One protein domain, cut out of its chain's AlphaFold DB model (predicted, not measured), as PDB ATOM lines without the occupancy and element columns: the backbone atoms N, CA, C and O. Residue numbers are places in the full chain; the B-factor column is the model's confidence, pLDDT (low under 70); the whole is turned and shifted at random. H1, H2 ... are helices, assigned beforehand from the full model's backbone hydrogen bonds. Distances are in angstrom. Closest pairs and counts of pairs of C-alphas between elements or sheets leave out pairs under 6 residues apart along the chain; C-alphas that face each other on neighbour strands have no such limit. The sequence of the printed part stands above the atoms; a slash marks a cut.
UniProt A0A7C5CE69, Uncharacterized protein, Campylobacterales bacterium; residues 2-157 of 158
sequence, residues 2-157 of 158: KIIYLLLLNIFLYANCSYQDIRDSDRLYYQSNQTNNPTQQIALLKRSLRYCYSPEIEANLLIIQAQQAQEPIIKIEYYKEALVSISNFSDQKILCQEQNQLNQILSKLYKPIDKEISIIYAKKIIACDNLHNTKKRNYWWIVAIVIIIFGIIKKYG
ATOM      1  N   LYS A   2       6.879 -36.797  25.586       43.09
ATOM      2  CA  LYS A   2       6.738 -35.847  26.721       43.09
ATOM      3  C   LYS A   2       5.734 -36.274  27.812       43.09
ATOM      4  O   LYS A   2       6.001 -36.064  28.985       43.09
ATOM      5  N   ILE A   3       4.626 -36.923  27.440       48.53
ATOM      6  CA  ILE A   3       3.540 -37.286  28.377       48.53
ATOM      7  C   ILE A   3       3.974 -38.356  29.395       48.53
ATOM      8  O   ILE A   3       3.675 -38.232  30.575       48.53
ATOM      9  N   ILE A   4       4.728 -39.371  28.959       43.78
ATOM     10  CA  ILE A   4       5.230 -40.439  29.845       43.78
ATOM     11  C   ILE A   4       6.268 -39.882  30.831       43.78
ATOM     12  O   ILE A   4       6.284 -40.272  31.992       43.78
ATOM     13  N   TYR A   5       7.091 -38.926  30.389       44.81
ATOM     14  CA  TYR A   5       8.080 -38.267  31.244       44.81
ATOM     15  C   TYR A   5       7.417 -37.407  32.333       44.81
ATOM     16  O   TYR A   5       7.842 -37.469  33.478       44.81
ATOM     17  N   LEU A   6       6.348 -36.671  31.998       45.34
ATOM     18  CA  LEU A   6       5.537 -35.895  32.953       45.34
ATOM     19  C   LEU A   6       4.808 -36.785  33.971       45.34
ATOM     20  O   LEU A   6       4.815 -36.482  35.159       45.34
ATOM     21  N   LEU A   7       4.239 -37.911  33.526       43.44
ATOM     22  CA  LEU A   7       3.602 -38.899  34.408       43.44
ATOM     23  C   LEU A   7       4.597 -39.516  35.399       43.44
ATOM     24  O   LEU A   7       4.293 -39.623  36.584       43.44
ATOM     25  N   LEU A   8       5.797 -39.878  34.936       42.19
ATOM     26  CA  LEU A   8       6.850 -40.403  35.808       42.19
ATOM     27  C   LEU A   8       7.367 -39.330  36.780       42.19
ATOM     28  O   LEU A   8       7.550 -39.631  37.955       42.19
ATOM     29  N   LEU A   9       7.532 -38.077  36.341       49.16
ATOM     30  CA  LEU A   9       7.932 -36.968  37.218       49.16
ATOM     31  C   LEU A   9       6.896 -36.694  38.319       49.16
ATOM     32  O   LEU A   9       7.278 -36.494  39.469       49.16
ATOM     33  N   ASN A  10       5.602 -36.760  37.991       45.91
ATOM     34  CA  ASN A  10       4.514 -36.596  38.960       45.91
ATOM     35  C   ASN A  10       4.494 -37.710  40.017       45.91
ATOM     36  O   ASN A  10       4.246 -37.425  41.185       45.91
ATOM     37  N   ILE A  11       4.822 -38.955  39.645       51.03
ATOM     38  CA  ILE A  11       4.963 -40.068  40.601       51.03
ATOM     39  C   ILE A  11       6.164 -39.843  41.538       51.03
ATOM     40  O   ILE A  11       6.053 -40.074  42.740       51.03
ATOM     41  N   PHE A  12       7.297 -39.350  41.021       50.62
ATOM     42  CA  PHE A  12       8.482 -39.049  41.839       50.62
ATOM     43  C   PHE A  12       8.294 -37.836  42.766       50.62
ATOM     44  O   PHE A  12       8.846 -37.826  43.866       50.62
ATOM     45  N   LEU A  13       7.509 -36.834  42.358       49.78
ATOM     46  CA  LEU A  13       7.191 -35.657  43.175       49.78
ATOM     47  C   LEU A  13       6.201 -35.972  44.309       49.78
ATOM     48  O   LEU A  13       6.319 -35.393  45.385       49.78
ATOM     49  N   TYR A  14       5.278 -36.917  44.102       51.72
ATOM     50  CA  TYR A  14       4.318 -37.348  45.128       51.72
ATOM     51  C   TYR A  14       4.959 -38.137  46.280       51.72
ATOM     52  O   TYR A  14       4.409 -38.186  47.379       51.72
ATOM     53  N   ALA A  15       6.092 -38.799  46.037       57.34
ATOM     54  CA  ALA A  15       6.579 -39.861  46.917       57.34
ATOM     55  C   ALA A  15       7.550 -39.410  48.028       57.34
ATOM     56  O   ALA A  15       7.858 -40.216  48.902       57.34
ATOM     57  N   ASN A  16       8.024 -38.156  48.027       66.62
ATOM     58  CA  ASN A  16       9.130 -37.718  48.899       66.62
ATOM     59  C   ASN A  16       8.803 -36.563  49.865       66.62
ATOM     60  O   ASN A  16       9.716 -36.046  50.507       66.62
ATOM     61  N   CYS A  17       7.543 -36.138  49.997       85.56
ATOM     62  CA  CYS A  17       7.209 -35.059  50.930       85.56
ATOM     63  C   CYS A  17       7.237 -35.547  52.384       85.56
ATOM     64  O   CYS A  17       6.587 -36.539  52.727       85.56
ATOM     65  N   SER A  18       7.935 -34.828  53.267       92.00
ATOM     66  CA  SER A  18       7.813 -35.083  54.702       92.00
ATOM     67  C   SER A  18       6.444 -34.625  55.214       92.00
ATOM     68  O   SER A  18       5.782 -33.776  54.615       92.00
ATOM     69  N   TYR A  19       6.022 -35.134  56.374       92.25
ATOM     70  CA  TYR A  19       4.789 -34.666  57.019       92.25
ATOM     71  C   TYR A  19       4.791 -33.144  57.260       92.25
ATOM     72  O   TYR A  19       3.751 -32.492  57.155       92.25
ATOM     73  N   GLN A  20       5.961 -32.573  57.560       94.88
ATOM     74  CA  GLN A  20       6.106 -31.135  57.751       94.88
ATOM     75  C   GLN A  20       5.909 -30.369  56.435       94.88
ATOM     76  O   GLN A  20       5.198 -29.367  56.430       94.88
ATOM     77  N   ASP A  21       6.453 -30.873  55.324       93.81
ATOM     78  CA  ASP A  21       6.287 -30.255  54.002       93.81
ATOM     79  C   ASP A  21       4.830 -30.278  53.541       93.81
ATOM     80  O   ASP A  21       4.334 -29.280  53.021       93.81
ATOM     81  N   ILE A  22       4.118 -31.382  53.786       92.19
ATOM     82  CA  ILE A  22       2.680 -31.486  53.496       92.19
ATOM     83  C   ILE A  22       1.917 -30.423  54.291       92.19
ATOM     84  O   ILE A  22       1.183 -29.624  53.717       92.19
ATOM     85  N   ARG A  23       2.155 -30.340  55.605       94.62
ATOM     86  CA  ARG A  23       1.490 -29.360  56.475       94.62
ATOM     87  C   ARG A  23       1.766 -27.917  56.043       94.62
ATOM     88  O   ARG A  23       0.856 -27.086  56.053       94.62
ATOM     89  N   ASP A  24       3.014 -27.592  55.714       96.12
ATOM     90  CA  ASP A  24       3.388 -26.246  55.276       96.12
ATOM     91  C   ASP A  24       2.807 -25.917  53.892       96.12
ATOM     92  O   ASP A  24       2.362 -24.782  53.681       96.12
ATOM     93  N   SER A  25       2.745 -26.903  52.992       95.75
ATOM     94  CA  SER A  25       2.078 -26.797  51.693       95.75
ATOM     95  C   SER A  25       0.584 -26.506  51.852       95.75
ATOM     96  O   SER A  25       0.102 -25.499  51.324       95.75
ATOM     97  N   ASP A  26      -0.125 -27.303  52.657       95.06
ATOM     98  CA  ASP A  26      -1.565 -27.163  52.903       95.06
ATOM     99  C   ASP A  26      -1.906 -25.823  53.558       95.06
ATOM    100  O   ASP A  26      -2.878 -25.163  53.184       95.06
ATOM    101  N   ARG A  27      -1.081 -25.366  54.511       97.62
ATOM    102  CA  ARG A  27      -1.263 -24.052  55.145       97.62
ATOM    103  C   ARG A  27      -1.195 -22.929  54.113       97.62
ATOM    104  O   ARG A  27      -2.019 -22.019  54.154       97.62
ATOM    105  N   LEU A  28      -0.214 -22.969  53.211       97.94
ATOM    106  CA  LEU A  28      -0.054 -21.954  52.165       97.94
ATOM    107  C   LEU A  28      -1.207 -21.994  51.157       97.94
ATOM    108  O   LEU A  28      -1.692 -20.938  50.755       97.94
ATOM    109  N   TYR A  29      -1.674 -23.188  50.795       97.25
ATOM    110  CA  TYR A  29      -2.838 -23.356  49.930       97.25
ATOM    111  C   TYR A  29      -4.127 -22.824  50.577       97.25
ATOM    112  O   TYR A  29      -4.894 -22.076  49.964       97.25
ATOM    113  N   TYR A  30      -4.339 -23.104  51.861       96.94
ATOM    114  CA  TYR A  30      -5.459 -22.534  52.603       96.94
ATOM    115  C   TYR A  30      -5.383 -20.999  52.660       96.94
ATOM    116  O   TYR A  30      -6.374 -20.317  52.406       96.94
ATOM    117  N   GLN A  31      -4.192 -20.441  52.904       97.50
ATOM    118  CA  GLN A  31      -3.964 -18.992  52.871       97.50
ATOM    119  C   GLN A  31      -4.236 -18.384  51.488       97.50
ATOM    120  O   GLN A  31      -4.790 -17.284  51.408       97.50
ATOM    121  N   SER A  32      -3.902 -19.077  50.391       97.06
ATOM    122  CA  SER A  32      -4.239 -18.583  49.050       97.06
ATOM    123  C   SER A  32      -5.749 -18.511  48.830       97.06
ATOM    124  O   SER A  32      -6.225 -17.528  48.268       97.06
ATOM    125  N   ASN A  33      -6.517 -19.465  49.360       94.44
ATOM    126  CA  ASN A  33      -7.980 -19.460  49.240       94.44
ATOM    127  C   ASN A  33      -8.652 -18.330  50.042       94.44
ATOM    128  O   ASN A  33      -9.788 -17.967  49.753       94.44
ATOM    129  N   GLN A  34      -7.957 -17.749  51.023       95.50
ATOM    130  CA  GLN A  34      -8.423 -16.586  51.793       95.50
ATOM    131  C   GLN A  34      -7.979 -15.240  51.201       95.50
ATOM    132  O   GLN A  34      -8.395 -14.180  51.668       95.50
ATOM    133  N   THR A  35      -7.099 -15.261  50.203       94.31
ATOM    134  CA  THR A  35      -6.504 -14.056  49.628       94.31
ATOM    135  C   THR A  35      -7.301 -13.611  48.406       94.31
ATOM    136  O   THR A  35      -7.439 -14.379  47.469       94.31
ATOM    137  N   ASN A  36      -7.765 -12.358  48.353       93.38
ATOM    138  CA  ASN A  36      -8.530 -11.851  47.197       93.38
ATOM    139  C   ASN A  36      -7.657 -11.292  46.057       93.38
ATOM    140  O   ASN A  36      -8.159 -11.027  44.968       93.38
ATOM    141  N   ASN A  37      -6.363 -11.055  46.303       96.44
ATOM    142  CA  ASN A  37      -5.432 -10.542  45.299       96.44
ATOM    143  C   ASN A  37      -4.835 -11.704  44.477       96.44
ATOM    144  O   ASN A  37      -4.052 -12.476  45.038       96.44
ATOM    145  N   PRO A  38      -5.101 -11.808  43.162       94.06
ATOM    146  CA  PRO A  38      -4.677 -12.977  42.389       94.06
ATOM    147  C   PRO A  38      -3.153 -13.115  42.240       94.06
ATOM    148  O   PRO A  38      -2.626 -14.225  42.211       94.06
ATOM    149  N   THR A  39      -2.408 -12.005  42.229       96.00
ATOM    150  CA  THR A  39      -0.935 -12.036  42.208       96.00
ATOM    151  C   THR A  39      -0.382 -12.649  43.494       96.00
ATOM    152  O   THR A  39       0.546 -13.460  43.460       96.00
ATOM    153  N   GLN A  40      -0.975 -12.298  44.637       96.94
ATOM    154  CA  GLN A  40      -0.607 -12.873  45.928       96.94
ATOM    155  C   GLN A  40      -1.053 -14.339  46.042       96.94
ATOM    156  O   GLN A  40      -0.282 -15.158  46.544       96.94
ATOM    157  N   GLN A  41      -2.232 -14.695  45.518       97.56
ATOM    158  CA  GLN A  41      -2.678 -16.090  45.427       97.56
ATOM    159  C   GLN A  41      -1.669 -16.945  44.650       97.56
ATOM    160  O   GLN A  41      -1.207 -17.962  45.162       97.56
ATOM    161  N   ILE A  42      -1.249 -16.499  43.461       97.06
ATOM    162  CA  ILE A  42      -0.246 -17.195  42.639       97.06
ATOM    163  C   ILE A  42       1.073 -17.377  43.398       97.06
ATOM    164  O   ILE A  42       1.679 -18.446  43.334       97.06
ATOM    165  N   ALA A  43       1.538 -16.348  44.114       97.44
ATOM    166  CA  ALA A  43       2.777 -16.434  44.883       97.44
ATOM    167  C   ALA A  43       2.692 -17.494  45.996       97.44
ATOM    168  O   ALA A  43       3.631 -18.275  46.175       97.44
ATOM    169  N   LEU A  44       1.563 -17.551  46.708       98.00
ATOM    170  CA  LEU A  44       1.303 -18.543  47.753       98.00
ATOM    171  C   LEU A  44       1.205 -19.963  47.179       98.00
ATOM    172  O   LEU A  44       1.866 -20.861  47.698       98.00
ATOM    173  N   LEU A  45       0.480 -20.153  46.074       97.62
ATOM    174  CA  LEU A  45       0.333 -21.449  45.399       97.62
ATOM    175  C   LEU A  45       1.669 -21.976  44.863       97.62
ATOM    176  O   LEU A  45       2.025 -23.130  45.090       97.62
ATOM    177  N   LYS A  46       2.479 -21.117  44.231       97.12
ATOM    178  CA  LYS A  46       3.839 -21.487  43.802       97.12
ATOM    179  C   LYS A  46       4.718 -21.888  44.980       97.12
ATOM    180  O   LYS A  46       5.542 -22.786  44.846       97.12
ATOM    181  N   ARG A  47       4.585 -21.211  46.125       95.94
ATOM    182  CA  ARG A  47       5.340 -21.553  47.335       95.94
ATOM    183  C   ARG A  47       4.860 -22.871  47.940       95.94
ATOM    184  O   ARG A  47       5.700 -23.655  48.355       95.94
ATOM    185  N   SER A  48       3.555 -23.114  47.951       96.00
ATOM    186  CA  SER A  48       2.939 -24.374  48.378       96.00
ATOM    187  C   SER A  48       3.497 -25.556  47.571       96.00
ATOM    188  O   SER A  48       4.117 -26.448  48.149       96.00
ATOM    189  N   LEU A  49       3.475 -25.465  46.235       94.19
ATOM    190  CA  LEU A  49       4.023 -26.492  45.333       94.19
ATOM    191  C   LEU A  49       5.530 -26.750  45.494       94.19
ATOM    192  O   LEU A  49       6.003 -27.816  45.111       94.19
ATOM    193  N   ARG A  50       6.300 -25.798  46.044       93.12
ATOM    194  CA  ARG A  50       7.727 -26.012  46.351       93.12
ATOM    195  C   ARG A  50       7.948 -26.904  47.568       93.12
ATOM    196  O   ARG A  50       8.991 -27.541  47.628       93.12
ATOM    197  N   TYR A  51       7.024 -26.902  48.531       92.38
ATOM    198  CA  TYR A  51       7.100 -27.791  49.691       92.38
ATOM    199  C   TYR A  51       6.650 -29.196  49.312       92.38
ATOM    200  O   TYR A  51       7.379 -30.158  49.519       92.38
ATOM    201  N   CYS A  52       5.460 -29.306  48.726       91.62
ATOM    202  CA  CYS A  52       4.946 -30.577  48.251       91.62
ATOM    203  C   CYS A  52       4.044 -30.362  47.043       91.62
ATOM    204  O   CYS A  52       3.145 -29.516  47.073       91.62
ATOM    205  N   TYR A  53       4.283 -31.136  45.986       90.44
ATOM    206  CA  TYR A  53       3.444 -31.114  44.799       90.44
ATOM    207  C   TYR A  53       2.068 -31.723  45.102       90.44
ATOM    208  O   TYR A  53       1.970 -32.803  45.677       90.44
ATOM    209  N   SER A  54       1.013 -31.037  44.663       90.25
ATOM    210  CA  SER A  54      -0.364 -31.528  44.675       90.25
ATOM    211  C   SER A  54      -1.035 -31.129  43.356       90.25
ATOM    212  O   SER A  54      -0.965 -29.953  42.975       90.25
ATOM    213  N   PRO A  55      -1.705 -32.067  42.663       91.19
ATOM    214  CA  PRO A  55      -2.460 -31.779  41.451       91.19
ATOM    215  C   PRO A  55      -3.551 -30.731  41.670       91.19
ATOM    216  O   PRO A  55      -3.811 -29.927  40.780       91.19
ATOM    217  N   GLU A  56      -4.181 -30.711  42.846       92.06
ATOM    218  CA  GLU A  56      -5.212 -29.742  43.223       92.06
ATOM    219  C   GLU A  56      -4.641 -28.321  43.314       92.06
ATOM    220  O   GLU A  56      -5.233 -27.364  42.809       92.06
ATOM    221  N   ILE A  57      -3.462 -28.180  43.923       94.69
ATOM    222  CA  ILE A  57      -2.774 -26.891  44.054       94.69
ATOM    223  C   ILE A  57      -2.271 -26.416  42.683       94.69
ATOM    224  O   ILE A  57      -2.418 -25.238  42.347       94.69
ATOM    225  N   GLU A  58      -1.720 -27.319  41.865       95.75
ATOM    226  CA  GLU A  58      -1.283 -27.003  40.502       95.75
ATOM    227  C   GLU A  58      -2.456 -26.583  39.610       95.75
ATOM    228  O   GLU A  58      -2.378 -25.549  38.946       95.75
ATOM    229  N   ALA A  59      -3.568 -27.323  39.642       95.94
ATOM    230  CA  ALA A  59      -4.767 -26.981  38.888       95.94
ATOM    231  C   ALA A  59      -5.258 -25.568  39.235       95.94
ATOM    232  O   ALA A  59      -5.500 -24.763  38.337       95.94
ATOM    233  N   ASN A  60      -5.331 -25.228  40.527       96.25
ATOM    234  CA  ASN A  60      -5.735 -23.891  40.964       96.25
ATOM    235  C   ASN A  60      -4.766 -22.797  40.514       96.25
ATOM    236  O   ASN A  60      -5.202 -21.737  40.059       96.25
ATOM    237  N   LEU A  61      -3.457 -23.049  40.592       97.81
ATOM    238  CA  LEU A  61      -2.449 -22.120  40.086       97.81
ATOM    239  C   LEU A  61      -2.678 -21.828  38.598       97.81
ATOM    240  O   LEU A  61      -2.763 -20.661  38.207       97.81
ATOM    241  N   LEU A  62      -2.822 -22.877  37.789       97.94
ATOM    242  CA  LEU A  62      -3.018 -22.770  36.345       97.94
ATOM    243  C   LEU A  62      -4.334 -22.063  36.001       97.94
ATOM    244  O   LEU A  62      -4.360 -21.219  35.108       97.94
ATOM    245  N   ILE A  63      -5.416 -22.330  36.740       97.12
ATOM    246  CA  ILE A  63      -6.711 -21.657  36.556       97.12
ATOM    247  C   ILE A  63      -6.594 -20.154  36.832       97.12
ATOM    248  O   ILE A  63      -7.057 -19.350  36.020       97.12
ATOM    249  N   ILE A  64      -5.951 -19.746  37.930       96.69
ATOM    250  CA  ILE A  64      -5.783 -18.320  38.250       96.69
ATOM    251  C   ILE A  64      -4.882 -17.641  37.208       96.69
ATOM    252  O   ILE A  64      -5.188 -16.540  36.744       96.69
ATOM    253  N   GLN A  65      -3.808 -18.304  36.767       97.38
ATOM    254  CA  GLN A  65      -2.956 -17.797  35.684       97.38
ATOM    255  C   GLN A  65      -3.731 -17.649  34.366       97.38
ATOM    256  O   GLN A  65      -3.593 -16.630  33.688       97.38
ATOM    257  N   ALA A  66      -4.601 -18.607  34.033       97.00
ATOM    258  CA  ALA A  66      -5.480 -18.522  32.873       97.00
ATOM    259  C   ALA A  66      -6.435 -17.326  32.976       97.00
ATOM    260  O   ALA A  66      -6.637 -16.615  31.994       97.00
ATOM    261  N   GLN A  67      -7.011 -17.071  34.152       95.50
ATOM    262  CA  GLN A  67      -7.909 -15.936  34.382       95.50
ATOM    263  C   GLN A  67      -7.199 -14.585  34.212       95.50
ATOM    264  O   GLN A  67      -7.803 -13.654  33.678       95.50
ATOM    265  N   GLN A  68      -5.924 -14.487  34.603       95.50
ATOM    266  CA  GLN A  68      -5.114 -13.277  34.427       95.50
ATOM    267  C   GLN A  68      -4.557 -13.093  33.007       95.50
ATOM    268  O   GLN A  68      -4.203 -11.973  32.634       95.50
ATOM    269  N   ALA A  69      -4.469 -14.157  32.206       94.69
ATOM    270  CA  ALA A  69      -3.945 -14.078  30.849       94.69
ATOM    271  C   ALA A  69      -4.856 -13.231  29.940       94.69
ATOM    272  O   ALA A  69      -6.065 -13.469  29.823       94.69
ATOM    273  N   GLN A  70      -4.259 -12.249  29.263       92.56
ATOM    274  CA  GLN A  70      -4.961 -11.398  28.298       92.56
ATOM    275  C   GLN A  70      -5.096 -12.093  26.939       92.56
ATOM    276  O   GLN A  70      -6.146 -12.017  26.303       92.56
ATOM    277  N   GLU A  71      -4.059 -12.823  26.524       93.38
ATOM    278  CA  GLU A  71      -4.034 -13.502  25.234       93.38
ATOM    279  C   GLU A  71      -4.866 -14.796  25.249       93.38
ATOM    280  O   GLU A  71      -4.645 -15.666  26.101       93.38
ATOM    281  N   PRO A  72      -5.803 -14.978  24.296       90.50
ATOM    282  CA  PRO A  72      -6.666 -16.158  24.252       90.50
ATOM    283  C   PRO A  72      -5.911 -17.485  24.141       90.50
ATOM    284  O   PRO A  72      -6.321 -18.464  24.757       90.50
ATOM    285  N   ILE A  73      -4.813 -17.523  23.381       93.38
ATOM    286  CA  ILE A  73      -4.029 -18.750  23.169       93.38
ATOM    287  C   ILE A  73      -3.363 -19.186  24.478       93.38
ATOM    288  O   ILE A  73      -3.551 -20.322  24.902       93.38
ATOM    289  N   ILE A  74      -2.693 -18.263  25.171       94.50
ATOM    290  CA  ILE A  74      -2.064 -18.525  26.475       94.50
ATOM    291  C   ILE A  74      -3.114 -18.971  27.503       94.50
ATOM    292  O   ILE A  74      -2.916 -19.930  28.247       94.50
ATOM    293  N   LYS A  75      -4.279 -18.312  27.520       96.25
ATOM    294  CA  LYS A  75      -5.405 -18.689  28.386       96.25
ATOM    295  C   LYS A  75      -5.864 -20.128  28.135       96.25
ATOM    296  O   LYS A  75      -6.108 -20.873  29.081       96.25
ATOM    297  N   ILE A  76      -5.982 -20.520  26.868       96.25
ATOM    298  CA  ILE A  76      -6.340 -21.883  26.464       96.25
ATOM    299  C   ILE A  76      -5.276 -22.891  26.914       96.25
ATOM    300  O   ILE A  76      -5.638 -23.963  27.399       96.25
ATOM    301  N   GLU A  77      -3.991 -22.572  26.764       96.50
ATOM    302  CA  GLU A  77      -2.890 -23.448  27.182       96.50
ATOM    303  C   GLU A  77      -2.935 -23.732  28.681       96.50
ATOM    304  O   GLU A  77      -2.992 -24.901  29.063       96.50
ATOM    305  N   TYR A  78      -3.059 -22.696  29.515       97.69
ATOM    306  CA  TYR A  78      -3.190 -22.881  30.961       97.69
ATOM    307  C   TYR A  78      -4.399 -23.743  31.342       97.69
ATOM    308  O   TYR A  78      -4.273 -24.652  32.160       97.69
ATOM    309  N   TYR A  79      -5.569 -23.533  30.728       97.62
ATOM    310  CA  TYR A  79      -6.738 -24.379  31.007       97.62
ATOM    311  C   TYR A  79      -6.554 -25.831  30.547       97.62
ATOM    312  O   TYR A  79      -7.083 -26.751  31.175       97.62
ATOM    313  N   LYS A  80      -5.814 -26.068  29.459       96.19
ATOM    314  CA  LYS A  80      -5.478 -27.427  29.014       96.19
ATOM    315  C   LYS A  80      -4.521 -28.115  29.979       96.19
ATOM    316  O   LYS A  80      -4.708 -29.299  30.238       96.19
ATOM    317  N   GLU A  81      -3.530 -27.401  30.499       95.50
ATOM    318  CA  GLU A  81      -2.624 -27.927  31.524       95.50
ATOM    319  C   GLU A  81      -3.377 -28.209  32.827       95.50
ATOM    320  O   GLU A  81      -3.245 -29.298  33.378       95.50
ATOM    321  N   ALA A  82      -4.276 -27.311  33.246       95.81
ATOM    322  CA  ALA A  82      -5.110 -27.523  34.427       95.81
ATOM    323  C   ALA A  82      -5.969 -28.794  34.308       95.81
ATOM    324  O   ALA A  82      -6.093 -29.547  35.272       95.81
ATOM    325  N   LEU A  83      -6.511 -29.096  33.119       94.88
ATOM    326  CA  LEU A  83      -7.217 -30.359  32.867       94.88
ATOM    327  C   LEU A  83      -6.326 -31.596  33.058       94.88
ATOM    328  O   LEU A  83      -6.824 -32.634  33.497       94.88
ATOM    329  N   VAL A  84      -5.034 -31.507  32.723       93.50
ATOM    330  CA  VAL A  84      -4.074 -32.593  32.967       93.50
ATOM    331  C   VAL A  84      -3.866 -32.765  34.467       93.50
ATOM    332  O   VAL A  84      -3.974 -33.890  34.948       93.50
ATOM    333  N   SER A  85      -3.666 -31.683  35.223       92.38
ATOM    334  CA  SER A  85      -3.556 -31.751  36.687       92.38
ATOM    335  C   SER A  85      -4.819 -32.352  37.317       92.38
ATOM    336  O   SER A  85      -4.719 -33.324  38.061       92.38
ATOM    337  N   ILE A  86      -6.013 -31.890  36.922       91.56
ATOM    338  CA  ILE A  86      -7.304 -32.410  37.418       91.56
ATOM    339  C   ILE A  86      -7.482 -33.902  37.121       91.56
ATOM    340  O   ILE A  86      -8.069 -34.626  37.921       91.56
ATOM    341  N   SER A  87      -6.958 -34.405  35.999       89.44
ATOM    342  CA  SER A  87      -7.045 -35.838  35.683       89.44
ATOM    343  C   SER A  87      -6.322 -36.746  36.690       89.44
ATOM    344  O   SER A  87      -6.586 -37.946  36.706       89.44
ATOM    345  N   ASN A  88      -5.468 -36.177  37.550       87.69
ATOM    346  CA  ASN A  88      -4.778 -36.887  38.626       87.69
ATOM    347  C   ASN A  88      -5.493 -36.785  39.987       87.69
ATOM    348  O   ASN A  88      -4.952 -37.264  40.982       87.69
ATOM    349  N   PHE A  89      -6.680 -36.170  40.067       86.75
ATOM    350  CA  PHE A  89      -7.432 -36.082  41.323       86.75
ATOM    351  C   PHE A  89      -7.884 -37.472  41.777       86.75
ATOM    352  O   PHE A  89      -8.342 -38.296  40.983       86.75
ATOM    353  N   SER A  90      -7.794 -37.719  43.083       81.75
ATOM    354  CA  SER A  90      -8.192 -39.001  43.676       81.75
ATOM    355  C   SER A  90      -9.716 -39.164  43.789       81.75
ATOM    356  O   SER A  90     -10.239 -40.265  43.597       81.75
ATOM    357  N   ASP A  91     -10.447 -38.075  44.051       80.62
ATOM    358  CA  ASP A  91     -11.910 -38.069  44.139       80.62
ATOM    359  C   ASP A  91     -12.546 -37.919  42.749       80.62
ATOM    360  O   ASP A  91     -12.550 -36.846  42.147       80.62
ATOM    361  N   GLN A  92     -13.153 -39.004  42.261       76.06
ATOM    362  CA  GLN A  92     -13.813 -39.069  40.952       76.06
ATOM    363  C   GLN A  92     -14.985 -38.087  40.789       76.06
ATOM    364  O   GLN A  92     -15.284 -37.660  39.672       76.06
ATOM    365  N   LYS A  93     -15.675 -37.726  41.877       76.94
ATOM    366  CA  LYS A  93     -16.782 -36.767  41.817       76.94
ATOM    367  C   LYS A  93     -16.244 -35.354  41.618       76.94
ATOM    368  O   LYS A  93     -16.727 -34.657  40.726       76.94
ATOM    369  N   ILE A  94     -15.249 -34.963  42.412       83.12
ATOM    370  CA  ILE A  94     -14.597 -33.651  42.294       83.12
ATOM    371  C   ILE A  94     -13.908 -33.546  40.931       83.12
ATOM    372  O   ILE A  94     -14.129 -32.576  40.212       83.12
ATOM    373  N   LEU A  95     -13.184 -34.590  40.515       86.75
ATOM    374  CA  LEU A  95     -12.545 -34.684  39.199       86.75
ATOM    375  C   LEU A  95     -13.525 -34.350  38.071       86.75
ATOM    376  O   LEU A  95     -13.237 -33.498  37.233       86.75
ATOM    377  N   CYS A  96     -14.697 -34.990  38.053       85.75
ATOM    378  CA  CYS A  96     -15.669 -34.783  36.985       85.75
ATOM    379  C   CYS A  96     -16.258 -33.365  36.991       85.75
ATOM    380  O   CYS A  96     -16.409 -32.743  35.937       85.75
ATOM    381  N   GLN A  97     -16.559 -32.830  38.178       89.00
ATOM    382  CA  GLN A  97     -17.082 -31.472  38.329       89.00
ATOM    383  C   GLN A  97     -16.094 -30.428  37.797       89.00
ATOM    384  O   GLN A  97     -16.469 -29.597  36.968       89.00
ATOM    385  N   GLU A  98     -14.830 -30.519  38.205       90.44
ATOM    386  CA  GLU A  98     -13.771 -29.598  37.787       90.44
ATOM    387  C   GLU A  98     -13.466 -29.727  36.285       90.44
ATOM    388  O   GLU A  98     -13.383 -28.728  35.563       90.44
ATOM    389  N   GLN A  99     -13.406 -30.957  35.755       91.69
ATOM    390  CA  GLN A  99     -13.239 -31.178  34.315       91.69
ATOM    391  C   GLN A  99     -14.380 -30.564  33.503       91.69
ATOM    392  O   GLN A  99     -14.132 -29.952  32.463       91.69
ATOM    393  N   ASN A 100     -15.627 -30.699  33.957       92.50
ATOM    394  CA  ASN A 100     -16.777 -30.120  33.270       92.50
ATOM    395  C   ASN A 100     -16.719 -28.594  33.238       92.50
ATOM    396  O   ASN A 100     -16.962 -28.006  32.180       92.50
ATOM    397  N   GLN A 101     -16.349 -27.956  34.349       93.19
ATOM    398  CA  GLN A 101     -16.180 -26.503  34.401       93.19
ATOM    399  C   GLN A 101     -15.129 -26.028  33.389       93.19
ATOM    400  O   GLN A 101     -15.407 -25.143  32.572       93.19
ATOM    401  N   LEU A 102     -13.952 -26.660  33.354       95.56
ATOM    402  CA  LEU A 102     -12.901 -26.278  32.406       95.56
ATOM    403  C   LEU A 102     -13.260 -26.601  30.952       95.56
ATOM    404  O   LEU A 102     -12.997 -25.793  30.060       95.56
ATOM    405  N   ASN A 103     -13.914 -27.735  30.688       95.31
ATOM    406  CA  ASN A 103     -14.380 -28.088  29.345       95.31
ATOM    407  C   ASN A 103     -15.427 -27.084  28.826       95.31
ATOM    408  O   ASN A 103     -15.412 -26.745  27.641       95.31
ATOM    409  N   GLN A 104     -16.297 -26.548  29.690       95.06
ATOM    410  CA  GLN A 104     -17.220 -25.466  29.322       95.06
ATOM    411  C   GLN A 104     -16.474 -24.185  28.939       95.06
ATOM    412  O   GLN A 104     -16.814 -23.554  27.933       95.06
ATOM    413  N   ILE A 105     -15.458 -23.803  29.717       96.06
ATOM    414  CA  ILE A 105     -14.634 -22.622  29.434       96.06
ATOM    415  C   ILE A 105     -13.902 -22.799  28.099       96.06
ATOM    416  O   ILE A 105     -14.007 -21.941  27.223       96.06
ATOM    417  N   LEU A 106     -13.236 -23.937  27.899       96.50
ATOM    418  CA  LEU A 106     -12.505 -24.242  26.671       96.50
ATOM    419  C   LEU A 106     -13.427 -24.301  25.453       96.50
ATOM    420  O   LEU A 106     -13.094 -23.726  24.420       96.50
ATOM    421  N   SER A 107     -14.618 -24.897  25.569       95.75
ATOM    422  CA  SER A 107     -15.603 -24.862  24.484       95.75
ATOM    423  C   SER A 107     -15.956 -23.426  24.091       95.75
ATOM    424  O   SER A 107     -16.080 -23.136  22.904       95.75
ATOM    425  N   LYS A 108     -16.129 -22.513  25.052       95.31
ATOM    426  CA  LYS A 108     -16.441 -21.106  24.754       95.31
ATOM    427  C   LYS A 108     -15.258 -20.392  24.100       95.31
ATOM    428  O   LYS A 108     -15.468 -19.669  23.131       95.31
ATOM    429  N   LEU A 109     -14.041 -20.618  24.598       95.12
ATOM    430  CA  LEU A 109     -12.818 -20.002  24.074       95.12
ATOM    431  C   LEU A 109     -12.480 -20.472  22.655       95.12
ATOM    432  O   LEU A 109     -12.048 -19.664  21.841       95.12
ATOM    433  N   TYR A 110     -12.717 -21.749  22.340       95.88
ATOM    434  CA  TYR A 110     -12.477 -22.288  21.002       95.88
ATOM    435  C   TYR A 110     -13.569 -21.933  19.993       95.88
ATOM    436  O   TYR A 110     -13.286 -21.908  18.804       95.88
ATOM    437  N   LYS A 111     -14.796 -21.608  20.416       94.94
ATOM    438  CA  LYS A 111     -15.915 -21.315  19.501       94.94
ATOM    439  C   LYS A 111     -15.591 -20.303  18.376       94.94
ATOM    440  O   LYS A 111     -16.004 -20.576  17.251       94.94
ATOM    441  N   PRO A 112     -14.897 -19.173  18.627       93.69
ATOM    442  CA  PRO A 112     -14.500 -18.237  17.570       93.69
ATOM    443  C   PRO A 112     -13.195 -18.605  16.837       93.69
ATOM    444  O   PRO A 112     -12.872 -17.944  15.857       93.69
ATOM    445  N   ILE A 113     -12.441 -19.605  17.305       93.31
ATOM    446  CA  ILE A 113     -11.121 -19.992  16.768       93.31
ATOM    447  C   ILE A 113     -11.244 -21.250  15.904       93.31
ATOM    448  O   ILE A 113     -10.848 -21.263  14.745       93.31
ATOM    449  N   ASP A 114     -11.806 -22.306  16.486       94.81
ATOM    450  CA  ASP A 114     -11.984 -23.620  15.885       94.81
ATOM    451  C   ASP A 114     -13.280 -24.250  16.418       94.81
ATOM    452  O   ASP A 114     -13.398 -24.690  17.572       94.81
ATOM    453  N   LYS A 115     -14.288 -24.285  15.544       94.56
ATOM    454  CA  LYS A 115     -15.618 -24.799  15.875       94.56
ATOM    455  C   LYS A 115     -15.603 -26.306  16.139       94.56
ATOM    456  O   LYS A 115     -16.389 -26.771  16.966       94.56
ATOM    457  N   GLU A 116     -14.734 -27.066  15.478       96.25
ATOM    458  CA  GLU A 116     -14.644 -28.516  15.672       96.25
ATOM    459  C   GLU A 116     -14.075 -28.833  17.053       96.25
ATOM    460  O   GLU A 116     -14.667 -29.615  17.803       96.25
ATOM    461  N   ILE A 117     -13.004 -28.142  17.453       94.62
ATOM    462  CA  ILE A 117     -12.426 -28.283  18.795       94.62
ATOM    463  C   ILE A 117     -13.431 -27.846  19.868       94.62
ATOM    464  O   ILE A 117     -13.596 -28.541  20.875       94.62
ATOM    465  N   SER A 118     -14.169 -26.753  19.646       94.81
ATOM    466  CA  SER A 118     -15.255 -26.351  20.550       94.81
ATOM    467  C   SER A 118     -16.276 -27.476  20.753       94.81
ATOM    468  O   SER A 118     -16.686 -27.724  21.888       94.81
ATOM    469  N   ILE A 119     -16.687 -28.166  19.685       95.62
ATOM    470  CA  ILE A 119     -17.646 -29.276  19.768       95.62
ATOM    471  C   ILE A 119     -17.051 -30.459  20.542       95.62
ATOM    472  O   ILE A 119     -17.764 -31.096  21.318       95.62
ATOM    473  N   ILE A 120     -15.759 -30.751  20.370       95.06
ATOM    474  CA  ILE A 120     -15.075 -31.810  21.127       95.06
ATOM    475  C   ILE A 120     -15.155 -31.528  22.631       95.06
ATOM    476  O   ILE A 120     -15.537 -32.414  23.397       95.06
ATOM    477  N   TYR A 121     -14.853 -30.302  23.063       93.81
ATOM    478  CA  TYR A 121     -14.964 -29.924  24.475       93.81
ATOM    479  C   TYR A 121     -16.408 -29.964  24.984       93.81
ATOM    480  O   TYR A 121     -16.644 -30.455  26.086       93.81
ATOM    481  N   ALA A 122     -17.385 -29.564  24.166       91.44
ATOM    482  CA  ALA A 122     -18.799 -29.691  24.518       91.44
ATOM    483  C   ALA A 122     -19.224 -31.158  24.733       91.44
ATOM    484  O   ALA A 122     -19.926 -31.473  25.693       91.44
ATOM    485  N   LYS A 123     -18.752 -32.080  23.882       91.88
ATOM    486  CA  LYS A 123     -19.023 -33.523  24.018       91.88
ATOM    487  C   LYS A 123     -18.407 -34.126  25.282       91.88
ATOM    488  O   LYS A 123     -19.015 -35.016  25.875       91.88
ATOM    489  N   LYS A 124     -17.234 -33.646  25.711       89.56
ATOM    490  CA  LYS A 124     -16.578 -34.114  26.947       89.56
ATOM    491  C   LYS A 124     -17.421 -33.851  28.197       89.56
ATOM    492  O   LYS A 124     -17.441 -34.703  29.078       89.56
ATOM    493  N   ILE A 125     -18.161 -32.740  28.238       86.38
ATOM    494  CA  ILE A 125     -19.064 -32.405  29.356       86.38
ATOM    495  C   ILE A 125     -20.146 -33.485  29.511       86.38
ATOM    496  O   ILE A 125     -20.319 -34.068  30.577       86.38
ATOM    497  N   ILE A 126     -20.810 -33.820  28.398       82.81
ATOM    498  CA  ILE A 126     -21.901 -34.806  28.356       82.81
ATOM    499  C   ILE A 126     -21.403 -36.199  28.774       82.81
ATOM    500  O   ILE A 126     -22.103 -36.939  29.465       82.81
ATOM    501  N   ALA A 127     -20.191 -36.573  28.359       81.00
ATOM    502  CA  ALA A 127     -19.603 -37.862  28.714       81.00
ATOM    503  C   ALA A 127     -19.400 -38.010  30.234       81.00
ATOM    504  O   ALA A 127     -19.681 -39.078  30.780       81.00
ATOM    505  N   CYS A 128     -18.973 -36.944  30.914       73.00
ATOM    506  CA  CYS A 128     -18.757 -36.956  32.360       73.00
ATOM    507  C   CYS A 128     -20.085 -37.012  33.136       73.00
ATOM    508  O   CYS A 128     -20.240 -37.819  34.055       73.00
ATOM    509  N   ASP A 129     -21.090 -36.255  32.688       70.69
ATOM    510  CA  ASP A 129     -22.440 -36.282  33.271       70.69
ATOM    511  C   ASP A 129     -23.086 -37.674  33.152       70.69
ATOM    512  O   ASP A 129     -23.743 -38.156  34.079       70.69
ATOM    513  N   ASN A 130     -22.856 -38.373  32.037       68.12
ATOM    514  CA  ASN A 130     -23.341 -39.740  31.834       68.12
ATOM    515  C   ASN A 130     -22.631 -40.770  32.731       68.12
ATOM    516  O   ASN A 130     -23.269 -41.732  33.168       68.12
ATOM    517  N   LEU A 131     -21.341 -40.571  33.028       67.19
ATOM    518  CA  LEU A 131     -20.567 -41.420  33.940       67.19
ATOM    519  C   LEU A 131     -21.078 -41.302  35.388       67.19
ATOM    520  O   LEU A 131     -21.134 -42.291  36.113       67.19
ATOM    521  N   HIS A 132     -21.501 -40.105  35.803       56.84
ATOM    522  CA  HIS A 132     -22.044 -39.875  37.144       56.84
ATOM    523  C   HIS A 132     -23.510 -40.322  37.277       56.84
ATOM    524  O   HIS A 132     -23.929 -40.808  38.328       56.84
ATOM    525  N   ASN A 133     -24.282 -40.230  36.188       55.44
ATOM    526  CA  ASN A 133     -25.675 -40.682  36.125       55.44
ATOM    527  C   ASN A 133     -25.832 -42.179  35.822       55.44
ATOM    528  O   ASN A 133     -26.957 -42.694  35.818       55.44
ATOM    529  N   THR A 134     -24.737 -42.914  35.604       52.53
ATOM    530  CA  THR A 134     -24.805 -44.374  35.556       52.53
ATOM    531  C   THR A 134     -25.059 -44.878  36.975       52.53
ATOM    532  O   THR A 134     -24.137 -45.127  37.750       52.53
ATOM    533  N   LYS A 135     -26.348 -45.018  37.334       47.25
ATOM    534  CA  LYS A 135     -26.802 -45.784  38.504       47.25
ATOM    535  C   LYS A 135     -25.911 -47.015  38.620       47.25
ATOM    536  O   LYS A 135     -25.853 -47.781  37.654       47.25
ATOM    537  N   LYS A 136     -25.236 -47.196  39.768       48.78
ATOM    538  CA  LYS A 136     -24.516 -48.431  40.121       48.78
ATOM    539  C   LYS A 136     -25.358 -49.599  39.621       48.78
ATOM    540  O   LYS A 136     -26.429 -49.857  40.174       48.78
ATOM    541  N   ARG A 137     -24.938 -50.245  38.527       48.81
ATOM    542  CA  ARG A 137     -25.623 -51.444  38.048       48.81
ATOM    543  C   ARG A 137     -25.507 -52.429  39.193       48.81
ATOM    544  O   ARG A 137     -24.409 -52.809  39.583       48.81
ATOM    545  N   ASN A 138     -26.636 -52.735  39.814       51.91
ATOM    546  CA  ASN A 138     -26.663 -53.603  40.973       51.91
ATOM    547  C   ASN A 138     -26.408 -55.020  40.446       51.91
ATOM    548  O   ASN A 138     -27.307 -55.669  39.917       51.91
ATOM    549  N   TYR A 139     -25.164 -55.485  40.530       62.06
ATOM    550  CA  TYR A 139     -24.741 -56.802  40.046       62.06
ATOM    551  C   TYR A 139     -25.174 -57.947  40.979       62.06
ATOM    552  O   TYR A 139     -24.559 -59.008  40.997       62.06
ATOM    553  N   TRP A 140     -26.264 -57.771  41.733       63.28
ATOM    554  CA  TRP A 140     -26.860 -58.824  42.565       63.28
ATOM    555  C   TRP A 140     -27.199 -60.078  41.756       63.28
ATOM    556  O   TRP A 140     -27.109 -61.190  42.267       63.28
ATOM    557  N   TRP A 141     -27.511 -59.911  40.470       68.12
ATOM    558  CA  TRP A 141     -27.727 -61.023  39.552       68.12
ATOM    559  C   TRP A 141     -26.456 -61.862  39.315       68.12
ATOM    560  O   TRP A 141     -26.569 -63.071  39.157       68.12
ATOM    561  N   ILE A 142     -25.251 -61.273  39.374       73.62
ATOM    562  CA  ILE A 142     -23.983 -62.022  39.287       73.62
ATOM    563  C   ILE A 142     -23.808 -62.903  40.528       73.62
ATOM    564  O   ILE A 142     -23.478 -64.078  40.401       73.62
ATOM    565  N   VAL A 143     -24.099 -62.374  41.721       71.88
ATOM    566  CA  VAL A 143     -24.051 -63.148  42.975       71.88
ATOM    567  C   VAL A 143     -25.058 -64.303  42.940       71.88
ATOM    568  O   VAL A 143     -24.717 -65.425  43.305       71.88
ATOM    569  N   ALA A 144     -26.269 -64.065  42.428       75.56
ATOM    570  CA  ALA A 144     -27.278 -65.111  42.262       75.56
ATOM    571  C   ALA A 144     -26.820 -66.222  41.297       75.56
ATOM    572  O   ALA A 144     -26.987 -67.402  41.602       75.56
ATOM    573  N   ILE A 145     -26.187 -65.868  40.173       81.19
ATOM    574  CA  ILE A 145     -25.630 -66.844  39.222       81.19
ATOM    575  C   ILE A 145     -24.513 -67.670  39.871       81.19
ATOM    576  O   ILE A 145     -24.506 -68.890  39.727       81.19
ATOM    577  N   VAL A 146     -23.607 -67.041  40.626       81.06
ATOM    578  CA  VAL A 146     -22.521 -67.750  41.328       81.06
ATOM    579  C   VAL A 146     -23.082 -68.757  42.337       81.06
ATOM    580  O   VAL A 146     -22.619 -69.896  42.382       81.06
ATOM    581  N   ILE A 147     -24.116 -68.380  43.099       80.56
ATOM    582  CA  ILE A 147     -24.784 -69.278  44.054       80.56
ATOM    583  C   ILE A 147     -25.445 -70.461  43.332       80.56
ATOM    584  O   ILE A 147     -25.317 -71.601  43.781       80.56
ATOM    585  N   ILE A 148     -26.117 -70.218  42.202       78.44
ATOM    586  CA  ILE A 148     -26.759 -71.274  41.406       78.44
ATOM    587  C   ILE A 148     -25.712 -72.246  40.850       78.44
ATOM    588  O   ILE A 148     -25.888 -73.457  40.970       78.44
ATOM    589  N   ILE A 149     -24.603 -71.742  40.300       81.88
ATOM    590  CA  ILE A 149     -23.518 -72.576  39.764       81.88
ATOM    591  C   ILE A 149     -22.905 -73.442  40.872       81.88
ATOM    592  O   ILE A 149     -22.780 -74.651  40.692       81.88
ATOM    593  N   PHE A 150     -22.602 -72.869  42.043       78.06
ATOM    594  CA  PHE A 150     -22.102 -73.643  43.187       78.06
ATOM    595  C   PHE A 150     -23.103 -74.702  43.669       78.06
ATOM    596  O   PHE A 150     -22.709 -75.818  44.008       78.06
ATOM    597  N   GLY A 151     -24.401 -74.383  43.674       71.44
ATOM    598  CA  GLY A 151     -25.459 -75.334  44.015       71.44
ATOM    599  C   GLY A 151     -25.559 -76.499  43.027       71.44
ATOM    600  O   GLY A 151     -25.751 -77.641  43.443       71.44
ATOM    601  N   ILE A 152     -25.382 -76.233  41.730       76.88
ATOM    602  CA  ILE A 152     -25.378 -77.252  40.673       76.88
ATOM    603  C   ILE A 152     -24.129 -78.134  40.785       76.88
ATOM    604  O   ILE A 152     -24.266 -79.354  40.808       76.88
ATOM    605  N   ILE A 153     -22.935 -77.553  40.945       76.50
ATOM    606  CA  ILE A 153     -21.684 -78.314  41.118       76.50
ATOM    607  C   ILE A 153     -21.781 -79.236  42.343       76.50
ATOM    608  O   ILE A 153     -21.504 -80.428  42.244       76.50
ATOM    609  N   LYS A 154     -22.282 -78.729  43.479       70.50
ATOM    610  CA  LYS A 154     -22.463 -79.533  44.699       70.50
ATOM    611  C   LYS A 154     -23.485 -80.665  44.530       70.50
ATOM    612  O   LYS A 154     -23.346 -81.702  45.168       70.50
ATOM    613  N   LYS A 155     -24.522 -80.467  43.708       69.88
ATOM    614  CA  LYS A 155     -25.579 -81.465  43.473       69.88
ATOM    615  C   LYS A 155     -25.166 -82.546  42.471       69.88
ATOM    616  O   LYS A 155     -25.631 -83.673  42.602       69.88
ATOM    617  N   TYR A 156     -24.331 -82.206  41.490       72.31
ATOM    618  CA  TYR A 156     -23.972 -83.103  40.387       72.31
ATOM    619  C   TYR A 156     -22.525 -83.611  40.415       72.31
ATOM    620  O   TYR A 156     -22.179 -84.404  39.550       72.31
ATOM    621  N   GLY A 157     -21.718 -83.229  41.413       59.34
ATOM    622  CA  GLY A 157     -20.443 -83.883  41.730       59.34
ATOM    623  C   GLY A 157     -19.474 -83.966  40.551       59.34
ATOM    624  O   GLY A 157     -19.103 -85.067  40.152       59.34
TER     625      GLY A 157
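This is residues 2 to 157 of the 158 residues of an uncharacterized protein of Campylobacterales bacterium (UniProt A0A7C5CE69). Six helices, H2 to H7, zigzag back and forth, each packed on the next, and from the far end of this body a long arm, residues 133 to 157 with H8 in it, sticks out and makes the length. H1 keeps to one side with no contact to another helix. The printed part has 156 residues with eight named helices, H1 to H8 in that order along the chain, and no named strand; the class is all helix. The whole is loose, with a radius of gyration of the C-alphas of 21.8 A, and elongated, spanning 74 by 47 by 33 A.

The longest helix is H6, residues 92 to 110. It forms a helical hairpin with H7, residues 115 to 132: they touch, closest at the C-alphas of Ser 107 and Ser 118, 4.2 A apart, at a shallow tilt of 17 degrees, opposite ways. H6 also touches H5, residues 72 to 86, with the C-alphas of Ile 86 and Leu 95 closest at 6.0 A, at a shallow tilt of 13 degrees, opposite ways. H5 touches H4, residues 55 to 68, where the C-alphas of Ala 66 and Lys 75 are closest at 4.5 A. H4 touches H3, residues 38 to 51, closest at the C-alphas of Ile 42 and Leu 61, 6.0 A apart. H3 touches H2, residues 19 to 33, closest at the C-alphas of Ser 25 and Ser 48, 4.2 A apart, at a shallow tilt of 9 degrees. H2, H3 and H4 form an up-and-down bundle, each running against the one before. The helix packing is mostly aligned: the five touching pairs are at shallow tilts. H1, residues 2 to 14, and H8, residues 140 to 156, touch no helix. Every O i to N i+4 pair is within hydrogen-bond range in H1, H2, H4, H5, H6 and H8; in H3 it is 9 of 10 and in H7 13 of 14.

H6 measures 26.1 A from first to last C-alpha, H7 26.9 A and H8 24.5 A. H2 measures 21.3 A, H5 20.9 A, H3 20.3 A, H4 20.0 A and H1 18.6 A. H1 begins at C-alpha 2, (6.738, -35.847, 26.721). H6 begins at C-alpha 92, (-13.813, -39.069, 40.952), and H8 ends at C-alpha 156, (-23.972, -83.103, 40.387).

The C-alphas farthest apart are those of Gln 70 and Gly 157, at 75.3 A. Without residues 133 to 157, which stand free, the body of 131 residues spans 47 by 32 by 29 A. The printed part has no cut and no long link; the link from H7 to H8, seven residues, is short, and the others are tight. Mean pLDDT of the printed part is 84.2; residues 2 to 16, 130 to 141, 155 and 157 are under 70.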